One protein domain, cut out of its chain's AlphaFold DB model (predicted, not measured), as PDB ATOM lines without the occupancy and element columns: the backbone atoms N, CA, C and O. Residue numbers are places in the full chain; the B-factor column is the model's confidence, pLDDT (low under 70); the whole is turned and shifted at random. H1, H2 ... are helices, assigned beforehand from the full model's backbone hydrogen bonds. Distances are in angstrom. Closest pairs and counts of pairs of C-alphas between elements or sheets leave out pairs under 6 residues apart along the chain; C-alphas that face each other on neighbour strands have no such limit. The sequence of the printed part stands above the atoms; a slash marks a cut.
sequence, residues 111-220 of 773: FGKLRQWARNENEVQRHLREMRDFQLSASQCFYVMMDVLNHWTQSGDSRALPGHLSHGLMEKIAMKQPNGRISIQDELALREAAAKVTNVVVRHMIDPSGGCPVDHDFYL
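Overview. This is residues 111 to 220 of the 773 residues of the protein "DNA helicase" of Acidithiobacillus ferrivorans (UniProt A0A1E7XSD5). Long helix H5 runs along the longest axis; H2 packs alongside it, H3 crosses it, and H1, H4 and short H6 lie round these three. The printed 110 residues hold six named helices, H1 to H6 in order, and no named strand: all helix. The whole is compact, with a radius of gyration of the C-alphas of 13.8 A and spans of 45 by 31 by 18 A.

Arrangement. Start at H5, residues 184 to 206; it touches H2, residues 122 to 132, at a shallow tilt of 28 degrees, opposite ways, closest at C-alphas 197 and 127, 5.3 A. Its residues 194 to 202 alone touch H3, residues 138 to 154, at a steep tilt of 70.0 degrees, only just short of perpendicular, closest at C-alphas 194 and 145, 5.4 A. H1, residues 111 to 120, touches H2 only at the corner, closest at C-alphas 118 and 125, 5.3 A. H4, residues 167 to 174, is close to but not clearly touching H3, closest at C-alphas 169 and 144, 7.6 A. H6, residues 216 to 220, touches H3, closest at C-alphas 218 and 153, 5.7 A. Every O i to N i+4 pair is within hydrogen-bond range in H1, H2, H5 and H6; H3 has 12 of 13, H4 3 of 4.

Along the chain. Find C-alpha 184 at (-32.526, -38.959, 29.152); H5 runs 32.8 A to C-alpha 206 at (-45.375, -25.803, 56.252). H3 spans 24.8 A.

Size, cuts and confidence. The printed part has no cut. The H3 to H4 link is long. Confidence is under 70 in 17 residues, among them 111 to 115.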
ATOM      1  N   PHE A 111     -31.743 -19.930  52.596       59.34
ATOM      2  CA  PHE A 111     -30.378 -20.406  52.328       59.34
ATOM      3  C   PHE A 111     -29.636 -20.904  53.581       59.34
ATOM      4  O   PHE A 111     -29.014 -21.963  53.540       59.34
ATOM      5  N   GLY A 112     -29.679 -20.164  54.694       62.25
ATOM      6  CA  GLY A 112     -29.029 -20.537  55.953       62.25
ATOM      7  C   GLY A 112     -29.640 -21.790  56.584       62.25
ATOM      8  O   GLY A 112     -28.905 -22.705  56.955       62.25
ATOM      9  N   LYS A 113     -30.975 -21.875  56.620       68.69
ATOM     10  CA  LYS A 113     -31.746 -23.059  57.039       68.69
ATOM     11  C   LYS A 113     -31.453 -24.262  56.144       68.69
ATOM     12  O   LYS A 113     -31.144 -25.333  56.648       68.69
ATOM     13  N   LEU A 114     -31.442 -24.080  54.825       67.44
ATOM     14  CA  LEU A 114     -31.132 -25.143  53.867       67.44
ATOM     15  C   LEU A 114     -29.677 -25.605  53.961       67.44
ATOM     16  O   LEU A 114     -29.425 -26.803  53.899       67.44
ATOM     17  N   ARG A 115     -28.716 -24.701  54.190       67.50
ATOM     18  CA  ARG A 115     -27.325 -25.067  54.507       67.50
ATOM     19  C   ARG A 115     -27.211 -25.791  55.854       67.50
ATOM     20  O   ARG A 115     -26.368 -26.675  55.981       67.50
ATOM     21  N   GLN A 116     -28.037 -25.447  56.842       71.62
ATOM     22  CA  GLN A 116     -28.108 -26.148  58.126       71.62
ATOM     23  C   GLN A 116     -28.690 -27.559  57.954       71.62
ATOM     24  O   GLN A 116     -28.076 -28.517  58.412       71.62
ATOM     25  N   TRP A 117     -29.804 -27.727  57.237       75.44
ATOM     26  CA  TRP A 117     -30.380 -29.042  56.926       75.44
ATOM     27  C   TRP A 117     -29.453 -29.882  56.039       75.44
ATOM     28  O   TRP A 117     -29.218 -31.045  56.339       75.44
ATOM     29  N   ALA A 118     -28.780 -29.285  55.052       68.88
ATOM     30  CA  ALA A 118     -27.732 -29.949  54.270       68.88
ATOM     31  C   ALA A 118     -26.538 -30.451  55.113       68.88
ATOM     32  O   ALA A 118     -25.750 -31.265  54.628       68.88
ATOM     33  N   ARG A 119     -26.378 -29.978  56.357       71.44
ATOM     34  CA  ARG A 119     -25.360 -30.435  57.319       71.44
ATOM     35  C   ARG A 119     -25.918 -31.347  58.415       71.44
ATOM     36  O   ARG A 119     -25.184 -32.215  58.870       71.44
ATOM     37  N   ASN A 120     -27.185 -31.186  58.796       75.62
ATOM     38  CA  ASN A 120     -27.743 -31.763  60.024       75.62
ATOM     39  C   ASN A 120     -28.963 -32.677  59.805       75.62
ATOM     40  O   ASN A 120     -29.371 -33.355  60.743       75.62
ATOM     41  N   GLU A 121     -29.569 -32.677  58.616       81.31
ATOM     42  CA  GLU A 121     -30.772 -33.448  58.291       81.31
ATOM     43  C   GLU A 121     -30.416 -34.551  57.270       81.31
ATOM     44  O   GLU A 121     -29.784 -34.306  56.238       81.31
ATOM     45  N   ASN A 122     -30.764 -35.796  57.598       84.06
ATOM     46  CA  ASN A 122     -30.299 -36.992  56.900       84.06
ATOM     47  C   ASN A 122     -31.038 -37.243  55.574       84.06
ATOM     48  O   ASN A 122     -30.426 -37.744  54.626       84.06
ATOM     49  N   GLU A 123     -32.329 -36.909  55.494       83.75
ATOM     50  CA  GLU A 123     -33.161 -37.055  54.294       83.75
ATOM     51  C   GLU A 123     -32.733 -36.042  53.214       83.75
ATOM     52  O   GLU A 123     -32.459 -36.422  52.071       83.75
ATOM     53  N   VAL A 124     -32.550 -34.774  53.599       83.50
ATOM     54  CA  VAL A 124     -31.997 -33.698  52.764       83.50
ATOM     55  C   VAL A 124     -30.593 -34.063  52.291       83.50
ATOM     56  O   VAL A 124     -30.317 -34.006  51.093       83.50
ATOM     57  N   GLN A 125     -29.706 -34.505  53.188       82.31
ATOM     58  CA  GLN A 125     -28.367 -34.951  52.798       82.31
ATOM     59  C   GLN A 125     -28.374 -36.106  51.789       82.31
ATOM     60  O   GLN A 125     -27.528 -36.130  50.894       82.31
ATOM     61  N   ARG A 126     -29.282 -37.080  51.935       84.94
ATOM     62  CA  ARG A 126     -29.408 -38.213  51.008       84.94
ATOM     63  C   ARG A 126     -29.737 -37.723  49.599       84.94
ATOM     64  O   ARG A 126     -28.984 -38.017  48.678       84.94
ATOM     65  N   HIS A 127     -30.778 -36.909  49.448       84.44
ATOM     66  CA  HIS A 127     -31.194 -36.418  48.131       84.44
ATOM     67  C   HIS A 127     -30.239 -35.358  47.548       84.44
ATOM     68  O   HIS A 127     -30.060 -35.282  46.335       84.44
ATOM     69  N   LEU A 128     -29.527 -34.596  48.389       82.19
ATOM     70  CA  LEU A 128     -28.408 -33.759  47.937       82.19
ATOM     71  C   LEU A 128     -27.222 -34.586  47.416       82.19
ATOM     72  O   LEU A 128     -26.523 -34.106  46.528       82.19
ATOM     73  N   ARG A 129     -26.967 -35.793  47.948       83.50
ATOM     74  CA  ARG A 129     -25.945 -36.708  47.407       83.50
ATOM     75  C   ARG A 129     -26.369 -37.271  46.050       83.50
ATOM     76  O   ARG A 129     -25.592 -37.139  45.117       83.50
ATOM     77  N   GLU A 130     -27.613 -37.738  45.921       85.62
ATOM     78  CA  GLU A 130     -28.186 -38.199  44.639       85.62
ATOM     79  C   GLU A 130     -28.030 -37.142  43.523       85.62
ATOM     80  O   GLU A 130     -27.682 -37.467  42.394       85.62
ATOM     81  N   MET A 131     -28.205 -35.848  43.826       83.31
ATOM     82  CA  MET A 131     -27.972 -34.779  42.838       83.31
ATOM     83  C   MET A 131     -26.488 -34.497  42.529       83.31
ATOM     84  O   MET A 131     -26.187 -33.932  41.477       83.31
ATOM     85  N   ARG A 132     -25.554 -34.842  43.424       78.12
ATOM     86  CA  ARG A 132     -24.106 -34.656  43.204       78.12
ATOM     87  C   ARG A 132     -23.504 -35.721  42.298       78.12
ATOM     88  O   ARG A 132     -22.476 -35.446  41.684       78.12
ATOM     89  N   ASP A 133     -24.156 -36.873  42.160       81.56
ATOM     90  CA  ASP A 133     -23.742 -37.927  41.228       81.56
ATOM     91  C   ASP A 133     -23.731 -37.416  39.765       81.56
ATOM     92  O   ASP A 133     -22.913 -37.847  38.956       81.56
ATOM     93  N   PHE A 134     -24.516 -36.371  39.459       77.62
ATOM     94  CA  PHE A 134     -24.519 -35.633  38.180       77.62
ATOM     95  C   PHE A 134     -23.438 -34.534  38.066       77.62
ATOM     96  O   PHE A 134     -23.567 -33.602  37.268       77.62
ATOM     97  N   GLN A 135     -22.374 -34.619  38.875       75.62
ATOM     98  CA  GLN A 135     -21.244 -33.674  38.939       75.62
ATOM     99  C   GLN A 135     -21.628 -32.230  39.325       75.62
ATOM    100  O   GLN A 135     -20.893 -31.277  39.057       75.62
ATOM    101  N   LEU A 136     -22.774 -32.045  39.985       74.69
ATOM    102  CA  LEU A 136     -23.230 -30.734  40.442       74.69
ATOM    103  C   LEU A 136     -22.490 -30.291  41.713       74.69
ATOM    104  O   LEU A 136     -22.387 -31.035  42.689       74.69
ATOM    105  N   SER A 137     -22.024 -29.038  41.741       71.94
ATOM    106  CA  SER A 137     -21.536 -28.413  42.974       71.94
ATOM    107  C   SER A 137     -22.661 -28.262  44.008       71.94
ATOM    108  O   SER A 137     -23.845 -28.246  43.666       71.94
ATOM    109  N   ALA A 138     -22.310 -28.068  45.283       69.38
ATOM    110  CA  ALA A 138     -23.298 -27.810  46.335       69.38
ATOM    111  C   ALA A 138     -24.220 -26.615  46.005       69.38
ATOM    112  O   ALA A 138     -25.427 -26.689  46.237       69.38
ATOM    113  N   SER A 139     -23.668 -25.557  45.405       66.69
ATOM    114  CA  SER A 139     -24.411 -24.381  44.940       66.69
ATOM    115  C   SER A 139     -25.321 -24.708  43.747       66.69
ATOM    116  O   SER A 139     -26.440 -24.212  43.675       66.69
ATOM    117  N   GLN A 140     -24.901 -25.592  42.835       73.75
ATOM    118  CA  GLN A 140     -25.736 -26.034  41.710       73.75
ATOM    119  C   GLN A 140     -26.904 -26.923  42.155       73.75
ATOM    120  O   GLN A 140     -28.025 -26.690  41.711       73.75
ATOM    121  N   CYS A 141     -26.678 -27.880  43.065       78.12
ATOM    122  CA  CYS A 141     -27.753 -28.663  43.690       78.12
ATOM    123  C   CYS A 141     -28.795 -27.752  44.358       78.12
ATOM    124  O   CYS A 141     -29.996 -28.002  44.277       78.12
ATOM    125  N   PHE A 142     -28.333 -26.672  44.993       74.75
ATOM    126  CA  PHE A 142     -29.206 -25.674  45.596       74.75
ATOM    127  C   PHE A 142     -30.046 -24.922  44.548       74.75
ATOM    128  O   PHE A 142     -31.251 -24.777  44.737       74.75
ATOM    129  N   TYR A 143     -29.458 -24.487  43.424       74.50
ATOM    130  CA  TYR A 143     -30.218 -23.822  42.353       74.50
ATOM    131  C   TYR A 143     -31.267 -24.739  41.718       74.50
ATOM    132  O   TYR A 143     -32.372 -24.286  41.450       74.50
ATOM    133  N   VAL A 144     -30.946 -26.023  41.536       82.81
ATOM    134  CA  VAL A 144     -31.885 -27.050  41.055       82.81
ATOM    135  C   VAL A 144     -33.079 -27.211  42.005       82.81
ATOM    136  O   VAL A 144     -34.223 -27.216  41.563       82.81
ATOM    137  N   MET A 145     -32.832 -27.271  43.314       85.12
ATOM    138  CA  MET A 145     -33.886 -27.344  44.331       85.12
ATOM    139  C   MET A 145     -34.737 -26.062  44.396       85.12
ATOM    140  O   MET A 145     -35.959 -26.147  44.468       85.12
ATOM    141  N   MET A 146     -34.123 -24.874  44.340       80.31
ATOM    142  CA  MET A 146     -34.873 -23.610  44.324       80.31
ATOM    143  C   MET A 146     -35.715 -23.443  43.058       80.31
ATOM    144  O   MET A 146     -36.804 -22.884  43.133       80.31
ATOM    145  N   ASP A 147     -35.248 -23.941  41.912       82.69
ATOM    146  CA  ASP A 147     -36.025 -23.932  40.672       82.69
ATOM    147  C   ASP A 147     -37.313 -24.749  40.813       82.69
ATOM    148  O   ASP A 147     -38.403 -24.249  40.539       82.69
ATOM    149  N   VAL A 148     -37.186 -25.976  41.333       89.62
ATOM    150  CA  VAL A 148     -38.315 -26.867  41.629       89.62
ATOM    151  C   VAL A 148     -39.254 -26.250  42.665       89.62
ATOM    152  O   VAL A 148     -40.468 -26.315  42.485       89.62
ATOM    153  N   LEU A 149     -38.725 -25.623  43.722       87.56
ATOM    154  CA  LEU A 149     -39.531 -24.955  44.748       87.56
ATOM    155  C   LEU A 149     -40.345 -23.797  44.155       87.56
ATOM    156  O   LEU A 149     -41.552 -23.735  44.372       87.56
ATOM    157  N   ASN A 150     -39.704 -22.924  43.372       84.06
ATOM    158  CA  ASN A 150     -40.334 -21.750  42.765       84.06
ATOM    159  C   ASN A 150     -41.380 -22.125  41.703       84.06
ATOM    160  O   ASN A 150     -42.424 -21.487  41.607       84.06
ATOM    161  N   HIS A 151     -41.132 -23.166  40.905       86.19
ATOM    162  CA  HIS A 151     -42.132 -23.657  39.957       86.19
ATOM    163  C   HIS A 151     -43.287 -24.364  40.676       86.19
ATOM    164  O   HIS A 151     -44.441 -24.189  40.288       86.19
ATOM    165  N   TRP A 152     -43.014 -25.103  41.758       91.38
ATOM    166  CA  TRP A 152     -44.061 -25.714  42.575       91.38
ATOM    167  C   TRP A 152     -44.938 -24.676  43.288       91.38
ATOM    168  O   TRP A 152     -46.157 -24.845  43.287       91.38
ATOM    169  N   THR A 153     -44.389 -23.596  43.862       88.69
ATOM    170  CA  THR A 153     -45.212 -22.560  44.527       88.69
ATOM    171  C   THR A 153     -46.173 -21.864  43.564       88.69
ATOM    172  O   THR A 153     -47.247 -21.436  43.976       88.69
ATOM    173  N   GLN A 154     -45.846 -21.824  42.272       85.88
ATOM    174  CA  GLN A 154     -46.713 -21.253  41.242       85.88
ATOM    175  C   GLN A 154     -47.658 -22.291  40.602       85.88
ATOM    176  O   GLN A 154     -48.692 -21.913  40.049       85.88
ATOM    177  N   SER A 155     -47.359 -23.593  40.688       88.75
ATOM    178  CA  SER A 155     -48.149 -24.654  40.041       88.75
ATOM    179  C   SER A 155     -49.471 -24.986  40.752       88.75
ATOM    180  O   SER A 155     -49.730 -24.573  41.885       88.75
ATOM    181  N   GLY A 156     -50.308 -25.813  40.119       84.81
ATOM    182  CA  GLY A 156     -51.515 -26.371  40.741       84.81
ATOM    183  C   GLY A 156     -51.274 -27.574  41.668       84.81
ATOM    184  O   GLY A 156     -52.190 -27.990  42.372       84.81
ATOM    185  N   ASP A 157     -50.065 -28.143  41.687       89.69
ATOM    186  CA  ASP A 157     -49.797 -29.472  42.257       89.69
ATOM    187  C   ASP A 157     -49.688 -29.481  43.785       89.69
ATOM    188  O   ASP A 157     -49.021 -28.633  44.375       89.69
ATOM    189  N   SER A 158     -50.227 -30.508  44.441       88.75
ATOM    190  CA  SER A 158     -50.154 -30.662  45.905       88.75
ATOM    191  C   SER A 158     -48.750 -30.958  46.457       88.75
ATOM    192  O   SER A 158     -48.540 -30.907  47.666       88.75
ATOM    193  N   ARG A 159     -47.779 -31.272  45.590       92.50
ATOM    194  CA  ARG A 159     -46.387 -31.597  45.942       92.50
ATOM    195  C   ARG A 159     -45.431 -31.215  44.813       92.50
ATOM    196  O   ARG A 159     -45.868 -31.098  43.669       92.50
ATOM    197  N   ALA A 160     -44.139 -31.087  45.105       94.00
ATOM    198  CA  ALA A 160     -43.131 -30.877  44.069       94.00
ATOM    199  C   ALA A 160     -42.986 -32.136  43.191       94.00
ATOM    200  O   ALA A 160     -42.933 -33.258  43.705       94.00
ATOM    201  N   LEU A 161     -42.924 -31.956  41.870       94.75
ATOM    202  CA  LEU A 161     -42.856 -33.011  40.857       94.75
ATOM    203  C   LEU A 161     -41.596 -32.857  39.981       94.75
ATOM    204  O   LEU A 161     -41.102 -31.741  39.818       94.75
ATOM    205  N   PRO A 162     -41.104 -33.933  39.331       92.38
ATOM    206  CA  PRO A 162     -39.952 -33.873  38.414       92.38
ATOM    207  C   PRO A 162     -40.105 -32.858  37.259       92.38
ATOM    208  O   PRO A 162     -39.119 -32.336  36.732       92.38
ATOM    209  N   GLY A 163     -41.349 -32.554  36.871       88.81
ATOM    210  CA  GLY A 163     -41.680 -31.557  35.849       88.81
ATOM    211  C   GLY A 163     -41.520 -30.094  36.285       88.81
ATOM    212  O   GLY A 163     -41.571 -29.219  35.427       88.81
ATOM    213  N   HIS A 164     -41.315 -29.811  37.579       91.19
ATOM    214  CA  HIS A 164     -41.073 -28.448  38.083       91.19
ATOM    215  C   HIS A 164     -39.622 -27.986  37.912       91.19
ATOM    216  O   HIS A 164     -39.346 -26.804  38.068       91.19
ATOM    217  N   LEU A 165     -38.689 -28.877  37.565       89.25
ATOM    218  CA  LEU A 165     -37.342 -28.463  37.171       89.25
ATOM    219  C   LEU A 165     -37.407 -27.873  35.753       89.25
ATOM    220  O   LEU A 165     -37.814 -28.559  34.808       89.25
ATOM    221  N   SER A 166     -37.050 -26.602  35.588       82.44
ATOM    222  CA  SER A 166     -37.227 -25.889  34.322       82.44
ATOM    223  C   SER A 166     -36.326 -26.446  33.219       82.44
ATOM    224  O   SER A 166     -35.177 -26.836  33.445       82.44
ATOM    225  N   HIS A 167     -36.836 -26.454  31.983       79.56
ATOM    226  CA  HIS A 167     -36.047 -26.888  30.828       79.56
ATOM    227  C   HIS A 167     -34.810 -25.995  30.629       79.56
ATOM    228  O   HIS A 167     -33.707 -26.506  30.479       79.56
ATOM    229  N   GLY A 168     -34.951 -24.671  30.773       74.12
ATOM    230  CA  GLY A 168     -33.836 -23.728  30.629       74.12
ATOM    231  C   GLY A 168     -32.735 -23.847  31.696       74.12
ATOM    232  O   GLY A 168     -31.591 -23.457  31.441       74.12
ATOM    233  N   LEU A 169     -33.023 -24.391  32.887       76.12
ATOM    234  CA  LEU A 169     -31.968 -24.774  33.834       76.12
ATOM    235  C   LEU A 169     -31.310 -26.099  33.422       76.12
ATOM    236  O   LEU A 169     -30.082 -26.196  33.470       76.12
ATOM    237  N   MET A 170     -32.095 -27.080  32.965       80.69
ATOM    238  CA  MET A 170     -31.577 -28.360  32.464       80.69
ATOM    239  C   MET A 170     -30.653 -28.197  31.253       80.69
ATOM    240  O   MET A 170     -29.566 -28.770  31.257       80.69
ATOM    241  N   GLU A 171     -31.002 -27.353  30.278       74.62
ATOM    242  CA  GLU A 171     -30.136 -27.014  29.139       74.62
ATOM    243  C   GLU A 171     -28.774 -26.476  29.606       74.62
ATOM    244  O   GLU A 171     -27.725 -26.928  29.146       74.62
ATOM    245  N   LYS A 172     -28.763 -25.555  30.581       72.56
ATOM    246  CA  LYS A 172     -27.521 -25.002  31.148       72.56
ATOM    247  C   LYS A 172     -26.706 -26.021  31.945       72.56
ATOM    248  O   LYS A 172     -25.489 -25.862  32.049       72.56
ATOM    249  N   ILE A 173     -27.348 -27.029  32.536       76.25
ATOM    250  CA  ILE A 173     -26.663 -28.145  33.200       76.25
ATOM    251  C   ILE A 173     -26.048 -29.068  32.144       76.25
ATOM    252  O   ILE A 173     -24.860 -29.371  32.234       76.25
ATOM    253  N   ALA A 174     -26.806 -29.436  31.107       74.81
ATOM    254  CA  ALA A 174     -26.335 -30.248  29.989       74.81
ATOM    255  C   ALA A 174     -25.145 -29.598  29.260       74.81
ATOM    256  O   ALA A 174     -24.130 -30.254  29.041       74.81
ATOM    257  N   MET A 175     -25.206 -28.289  28.984       70.50
ATOM    258  CA  MET A 175     -24.110 -27.521  28.372       70.50
ATOM    259  C   MET A 175     -22.804 -27.518  29.182       70.50
ATOM    260  O   MET A 175     -21.749 -27.237  28.618       70.50
ATOM    261  N   LYS A 176     -22.851 -27.802  30.490       69.88
ATOM    262  CA  LYS A 176     -21.661 -27.898  31.353       69.88
ATOM    263  C   LYS A 176     -21.083 -29.311  31.450       69.88
ATOM    264  O   LYS A 176     -20.005 -29.465  32.018       69.88
ATOM    265  N   GLN A 177     -21.766 -30.322  30.909       69.62
ATOM    266  CA  GLN A 177     -21.233 -31.682  30.835       69.62
ATOM    267  C   GLN A 177     -20.132 -31.773  29.757       69.62
ATOM    268  O   GLN A 177     -20.191 -31.031  28.774       69.62
ATOM    269  N   PRO A 178     -19.146 -32.689  29.868       66.81
ATOM    270  CA  PRO A 178     -17.996 -32.761  28.948       66.81
ATOM    271  C   PRO A 178     -18.338 -32.959  27.458       66.81
ATOM    272  O   PRO A 178     -17.531 -32.667  26.582       66.81
ATOM    273  N   ASN A 179     -19.533 -33.470  27.174       69.88
ATOM    274  CA  ASN A 179     -20.109 -33.735  25.853       69.88
ATOM    275  C   ASN A 179     -21.223 -32.730  25.463       69.88
ATOM    276  O   ASN A 179     -21.871 -32.909  24.430       69.88
ATOM    277  N   GLY A 180     -21.501 -31.728  26.306       68.56
ATOM    278  CA  GLY A 180     -22.605 -30.774  26.156       68.56
ATOM    279  C   GLY A 180     -24.013 -31.384  26.233       68.56
ATOM    280  O   GLY A 180     -24.960 -30.754  25.760       68.56
ATOM    281  N   ARG A 181     -24.166 -32.614  26.749       73.00
ATOM    282  CA  ARG A 181     -25.428 -33.376  26.760       73.00
ATOM    283  C   ARG A 181     -25.574 -34.227  28.022       73.00
ATOM    284  O   ARG A 181     -24.682 -34.994  28.370       73.00
ATOM    285  N   ILE A 182     -26.745 -34.177  28.645       77.19
ATOM    286  CA  ILE A 182     -27.160 -35.151  29.662       77.19
ATOM    287  C   ILE A 182     -27.917 -36.306  28.982       77.19
ATOM    288  O   ILE A 182     -28.536 -36.093  27.937       77.19
ATOM    289  N   SER A 183     -27.844 -37.536  29.508       83.25
ATOM    290  CA  SER A 183     -28.687 -38.622  28.989       83.25
ATOM    291  C   SER A 183     -30.131 -38.459  29.481       83.25
ATOM    292  O   SER A 183     -30.369 -37.859  30.526       83.25
ATOM    293  N   ILE A 184     -31.105 -39.021  28.757       82.31
ATOM    294  CA  ILE A 184     -32.526 -38.959  29.152       82.31
ATOM    295  C   ILE A 184     -32.744 -39.610  30.533       82.31
ATOM    296  O   ILE A 184     -33.557 -39.138  31.325       82.31
ATOM    297  N   GLN A 185     -31.994 -40.675  30.838       84.19
ATOM    298  CA  GLN A 185     -32.055 -41.368  32.128       84.19
ATOM    299  C   GLN A 185     -31.486 -40.496  33.256       84.19
ATOM    300  O   GLN A 185     -32.111 -40.382  34.309       84.19
ATOM    301  N   ASP A 186     -30.353 -39.832  33.012       84.56
ATOM    302  CA  ASP A 186     -29.718 -38.932  33.981       84.56
ATOM    303  C   ASP A 186     -30.558 -37.671  34.228       84.56
ATOM    304  O   ASP A 186     -30.700 -37.234  35.368       84.56
ATOM    305  N   GLU A 187     -31.170 -37.100  33.184       86.81
ATOM    306  CA  GLU A 187     -32.102 -35.978  33.329       86.81
ATOM    307  C   GLU A 187     -33.313 -36.374  34.179       86.81
ATOM    308  O   GLU A 187     -33.664 -35.651  35.113       86.81
ATOM    309  N   LEU A 188     -33.936 -37.525  33.904       87.50
ATOM    310  CA  LEU A 188     -35.076 -37.997  34.687       87.50
ATOM    311  C   LEU A 188     -34.690 -38.233  36.156       87.50
ATOM    312  O   LEU A 188     -35.398 -37.782  37.057       87.50
ATOM    313  N   ALA A 189     -33.544 -38.868  36.405       88.75
ATOM    314  CA  ALA A 189     -33.049 -39.131  37.752       88.75
ATOM    315  C   ALA A 189     -32.696 -37.840  38.520       88.75
ATOM    316  O   ALA A 189     -33.059 -37.708  39.693       88.75
ATOM    317  N   LEU A 190     -32.079 -36.848  37.865       89.06
ATOM    318  CA  LEU A 190     -31.817 -35.531  38.454       89.06
ATOM    319  C   LEU A 190     -33.122 -34.793  38.793       89.06
ATOM    320  O   LEU A 190     -33.261 -34.267  39.900       89.06
ATOM    321  N   ARG A 191     -34.101 -34.795  37.879       92.81
ATOM    322  CA  ARG A 191     -35.439 -34.218  38.105       92.81
ATOM    323  C   ARG A 191     -36.151 -34.872  39.290       92.81
ATOM    324  O   ARG A 191     -36.761 -34.181  40.106       92.81
ATOM    325  N   GLU A 192     -36.057 -36.193  39.418       92.69
ATOM    326  CA  GLU A 192     -36.592 -36.921  40.566       92.69
ATOM    327  C   GLU A 192     -35.889 -36.572  41.881       92.69
ATOM    328  O   GLU A 192     -36.570 -36.327  42.877       92.69
ATOM    329  N   ALA A 193     -34.554 -36.551  41.913       90.69
ATOM    330  CA  ALA A 193     -33.785 -36.203  43.110       90.69
ATOM    331  C   ALA A 193     -34.089 -34.765  43.573       90.69
ATOM    332  O   ALA A 193     -34.318 -34.522  44.762       90.69
ATOM    333  N   ALA A 194     -34.207 -33.833  42.622       91.88
ATOM    334  CA  ALA A 194     -34.613 -32.449  42.853       91.88
ATOM    335  C   ALA A 194     -36.030 -32.341  43.448       91.88
ATOM    336  O   ALA A 194     -36.247 -31.623  44.428       91.88
ATOM    337  N   ALA A 195     -36.994 -33.099  42.917       94.62
ATOM    338  CA  ALA A 195     -38.344 -33.167  43.473       94.62
ATOM    339  C   ALA A 195     -38.363 -33.799  44.877       94.62
ATOM    340  O   ALA A 195     -39.051 -33.296  45.767       94.62
ATOM    341  N   LYS A 196     -37.588 -34.868  45.113       93.25
ATOM    342  CA  LYS A 196     -37.485 -35.541  46.421       93.25
ATOM    343  C   LYS A 196     -36.960 -34.585  47.495       93.25
ATOM    344  O   LYS A 196     -37.662 -34.376  48.482       93.25
ATOM    345  N   VAL A 197     -35.806 -33.936  47.284       89.62
ATOM    346  CA  VAL A 197     -35.249 -32.982  48.268       89.62
ATOM    347  C   VAL A 197     -36.192 -31.804  48.524       89.62
ATOM    348  O   VAL A 197     -36.398 -31.420  49.675       89.62
ATOM    349  N   THR A 198     -36.834 -31.275  47.476       90.88
ATOM    350  CA  THR A 198     -37.734 -30.122  47.608       90.88
ATOM    351  C   THR A 198     -38.965 -30.470  48.439       90.88
ATOM    352  O   THR A 198     -39.375 -29.677  49.279       90.88
ATOM    353  N   ASN A 199     -39.521 -31.677  48.297       92.94
ATOM    354  CA  ASN A 199     -40.645 -32.115  49.128       92.94
ATOM    355  C   ASN A 199     -40.279 -32.248  50.618       92.94
ATOM    356  O   ASN A 199     -41.124 -31.962  51.464       92.94
ATOM    357  N   VAL A 200     -39.045 -32.641  50.962       88.94
ATOM    358  CA  VAL A 200     -38.576 -32.651  52.364       88.94
ATOM    359  C   VAL A 200     -38.525 -31.225  52.915       88.94
ATOM    360  O   VAL A 200     -39.071 -30.947  53.980       88.94
ATOM    361  N   VAL A 201     -37.943 -30.301  52.147       85.25
ATOM    362  CA  VAL A 201     -37.872 -28.873  52.487       85.25
ATOM    363  C   VAL A 201     -39.263 -28.268  52.679       85.25
ATOM    364  O   VAL A 201     -39.505 -27.613  53.689       85.25
ATOM    365  N   VAL A 202     -40.199 -28.539  51.765       89.00
ATOM    366  CA  VAL A 202     -41.580 -28.039  51.835       89.00
ATOM    367  C   VAL A 202     -42.282 -28.479  53.122       89.00
ATOM    368  O   VAL A 202     -42.930 -27.644  53.745       89.00
ATOM    369  N   ARG A 203     -42.110 -29.727  53.591       87.56
ATOM    370  CA  ARG A 203     -42.675 -30.168  54.887       87.56
ATOM    371  C   ARG A 203     -42.207 -29.273  56.041       87.56
ATOM    372  O   ARG A 203     -43.024 -28.834  56.843       87.56
ATOM    373  N   HIS A 204     -40.915 -28.946  56.091       81.94
ATOM    374  CA  HIS A 204     -40.351 -28.049  57.108       81.94
ATOM    375  C   HIS A 204     -40.718 -26.567  56.921       81.94
ATOM    376  O   HIS A 204     -40.560 -25.784  57.858       81.94
ATOM    377  N   MET A 205     -41.174 -26.165  55.730       83.56
ATOM    378  CA  MET A 205     -41.707 -24.821  55.471       83.56
ATOM    379  C   MET A 205     -43.185 -24.685  55.862       83.56
ATOM    380  O   MET A 205     -43.597 -23.587  56.218       83.56
ATOM    381  N   ILE A 206     -43.968 -25.771  55.803       85.56
ATOM    382  CA  ILE A 206     -45.375 -25.803  56.252       85.56
ATOM    383  C   ILE A 206     -45.467 -25.788  57.786       85.56
ATOM    384  O   ILE A 206     -46.380 -25.174  58.332       85.56
ATOM    385  N   ASP A 207     -44.531 -26.443  58.478       81.88
ATOM    386  CA  ASP A 207     -44.494 -26.522  59.942       81.88
ATOM    387  C   ASP A 207     -44.223 -25.144  60.592       81.88
ATOM    388  O   ASP A 207     -43.099 -24.627  60.503       81.88
ATOM    389  N   PRO A 208     -45.191 -24.566  61.338       73.25
ATOM    390  CA  PRO A 208     -45.009 -23.303  62.054       73.25
ATOM    391  C   PRO A 208     -43.856 -23.318  63.067       73.25
ATOM    392  O   PRO A 208     -43.289 -22.271  63.374       73.25
ATOM    393  N   SER A 209     -43.516 -24.492  63.611       70.50
ATOM    394  CA  SER A 209     -42.447 -24.676  64.596       70.50
ATOM    395  C   SER A 209     -41.072 -24.901  63.958       70.50
ATOM    396  O   SER A 209     -40.050 -24.596  64.578       70.50
ATOM    397  N   GLY A 210     -41.026 -25.307  62.683       65.12
ATOM    398  CA  GLY A 210     -39.796 -25.401  61.893       65.12
ATOM    399  C   GLY A 210     -39.108 -24.041  61.701       65.12
ATOM    400  O   GLY A 210     -37.910 -23.966  61.396       65.12
ATOM    401  N   GLY A 211     -39.851 -22.943  61.911       65.81
ATOM    402  CA  GLY A 211     -39.366 -21.562  61.921       65.81
ATOM    403  C   GLY A 211     -38.680 -21.151  60.620       65.81
ATOM    404  O   GLY A 211     -37.763 -20.330  60.649       65.81
ATOM    405  N   CYS A 212     -39.003 -21.811  59.507       68.31
ATOM    406  CA  CYS A 212     -38.443 -21.489  58.205       68.31
ATOM    407  C   CYS A 212     -39.048 -20.167  57.713       68.31
ATOM    408  O   CYS A 212     -40.263 -19.995  57.820       68.31
ATOM    409  N   PRO A 213     -38.257 -19.227  57.165       68.69
ATOM    410  CA  PRO A 213     -38.839 -18.099  56.462       68.69
ATOM    411  C   PRO A 213     -39.589 -18.615  55.233       68.69
ATOM    412  O   PRO A 213     -39.078 -19.448  54.480       68.69
ATOM    413  N   VAL A 214     -40.789 -18.084  55.041       73.88
ATOM    414  CA  VAL A 214     -41.615 -18.296  53.855       73.88
ATOM    415  C   VAL A 214     -41.948 -16.935  53.255       73.88
ATOM    416  O   VAL A 214     -42.051 -15.940  53.978       73.88
ATOM    417  N   ASP A 215     -42.079 -16.878  51.937       75.38
ATOM    418  CA  ASP A 215     -42.430 -15.654  51.224       75.38
ATOM    419  C   ASP A 215     -43.943 -15.558  50.962       75.38
ATOM    420  O   ASP A 215     -44.756 -16.339  51.470       75.38
ATOM    421  N   HIS A 216     -44.327 -14.548  50.180       79.81
ATOM    422  CA  HIS A 216     -45.717 -14.312  49.821       79.81
ATOM    423  C   HIS A 216     -46.298 -15.398  48.901       79.81
ATOM    424  O   HIS A 216     -47.485 -15.711  49.020       79.81
ATOM    425  N   ASP A 217     -45.487 -15.993  48.026       83.25
ATOM    426  CA  ASP A 217     -45.936 -17.010  47.074       83.25
ATOM    427  C   ASP A 217     -46.110 -18.374  47.760       83.25
ATOM    428  O   ASP A 217     -47.052 -19.105  47.455       83.25
ATOM    429  N   PHE A 218     -45.287 -18.695  48.763       86.25
ATOM    430  CA  PHE A 218     -45.415 -19.928  49.538       86.25
ATOM    431  C   PHE A 218     -46.722 -20.004  50.339       86.25
ATOM    432  O   PHE A 218     -47.443 -20.999  50.241       86.25
ATOM    433  N   TYR A 219     -47.080 -18.973  51.118       86.69
ATOM    434  CA  TYR A 219     -48.350 -19.035  51.856       86.69
ATOM    435  C   TYR A 219     -49.556 -18.936  50.910       86.69
ATOM    436  O   TYR A 219     -50.626 -19.458  51.227       86.69
ATOM    437  N   LEU A 220     -49.397 -18.301  49.740       88.75
ATOM    438  CA  LEU A 220     -50.407 -18.310  48.685       88.75
ATOM    439  C   LEU A 220     -50.619 -19.728  48.141       88.75
ATOM    440  O   LEU A 220     -51.763 -20.168  48.063       88.75
TER     441      LEU A 220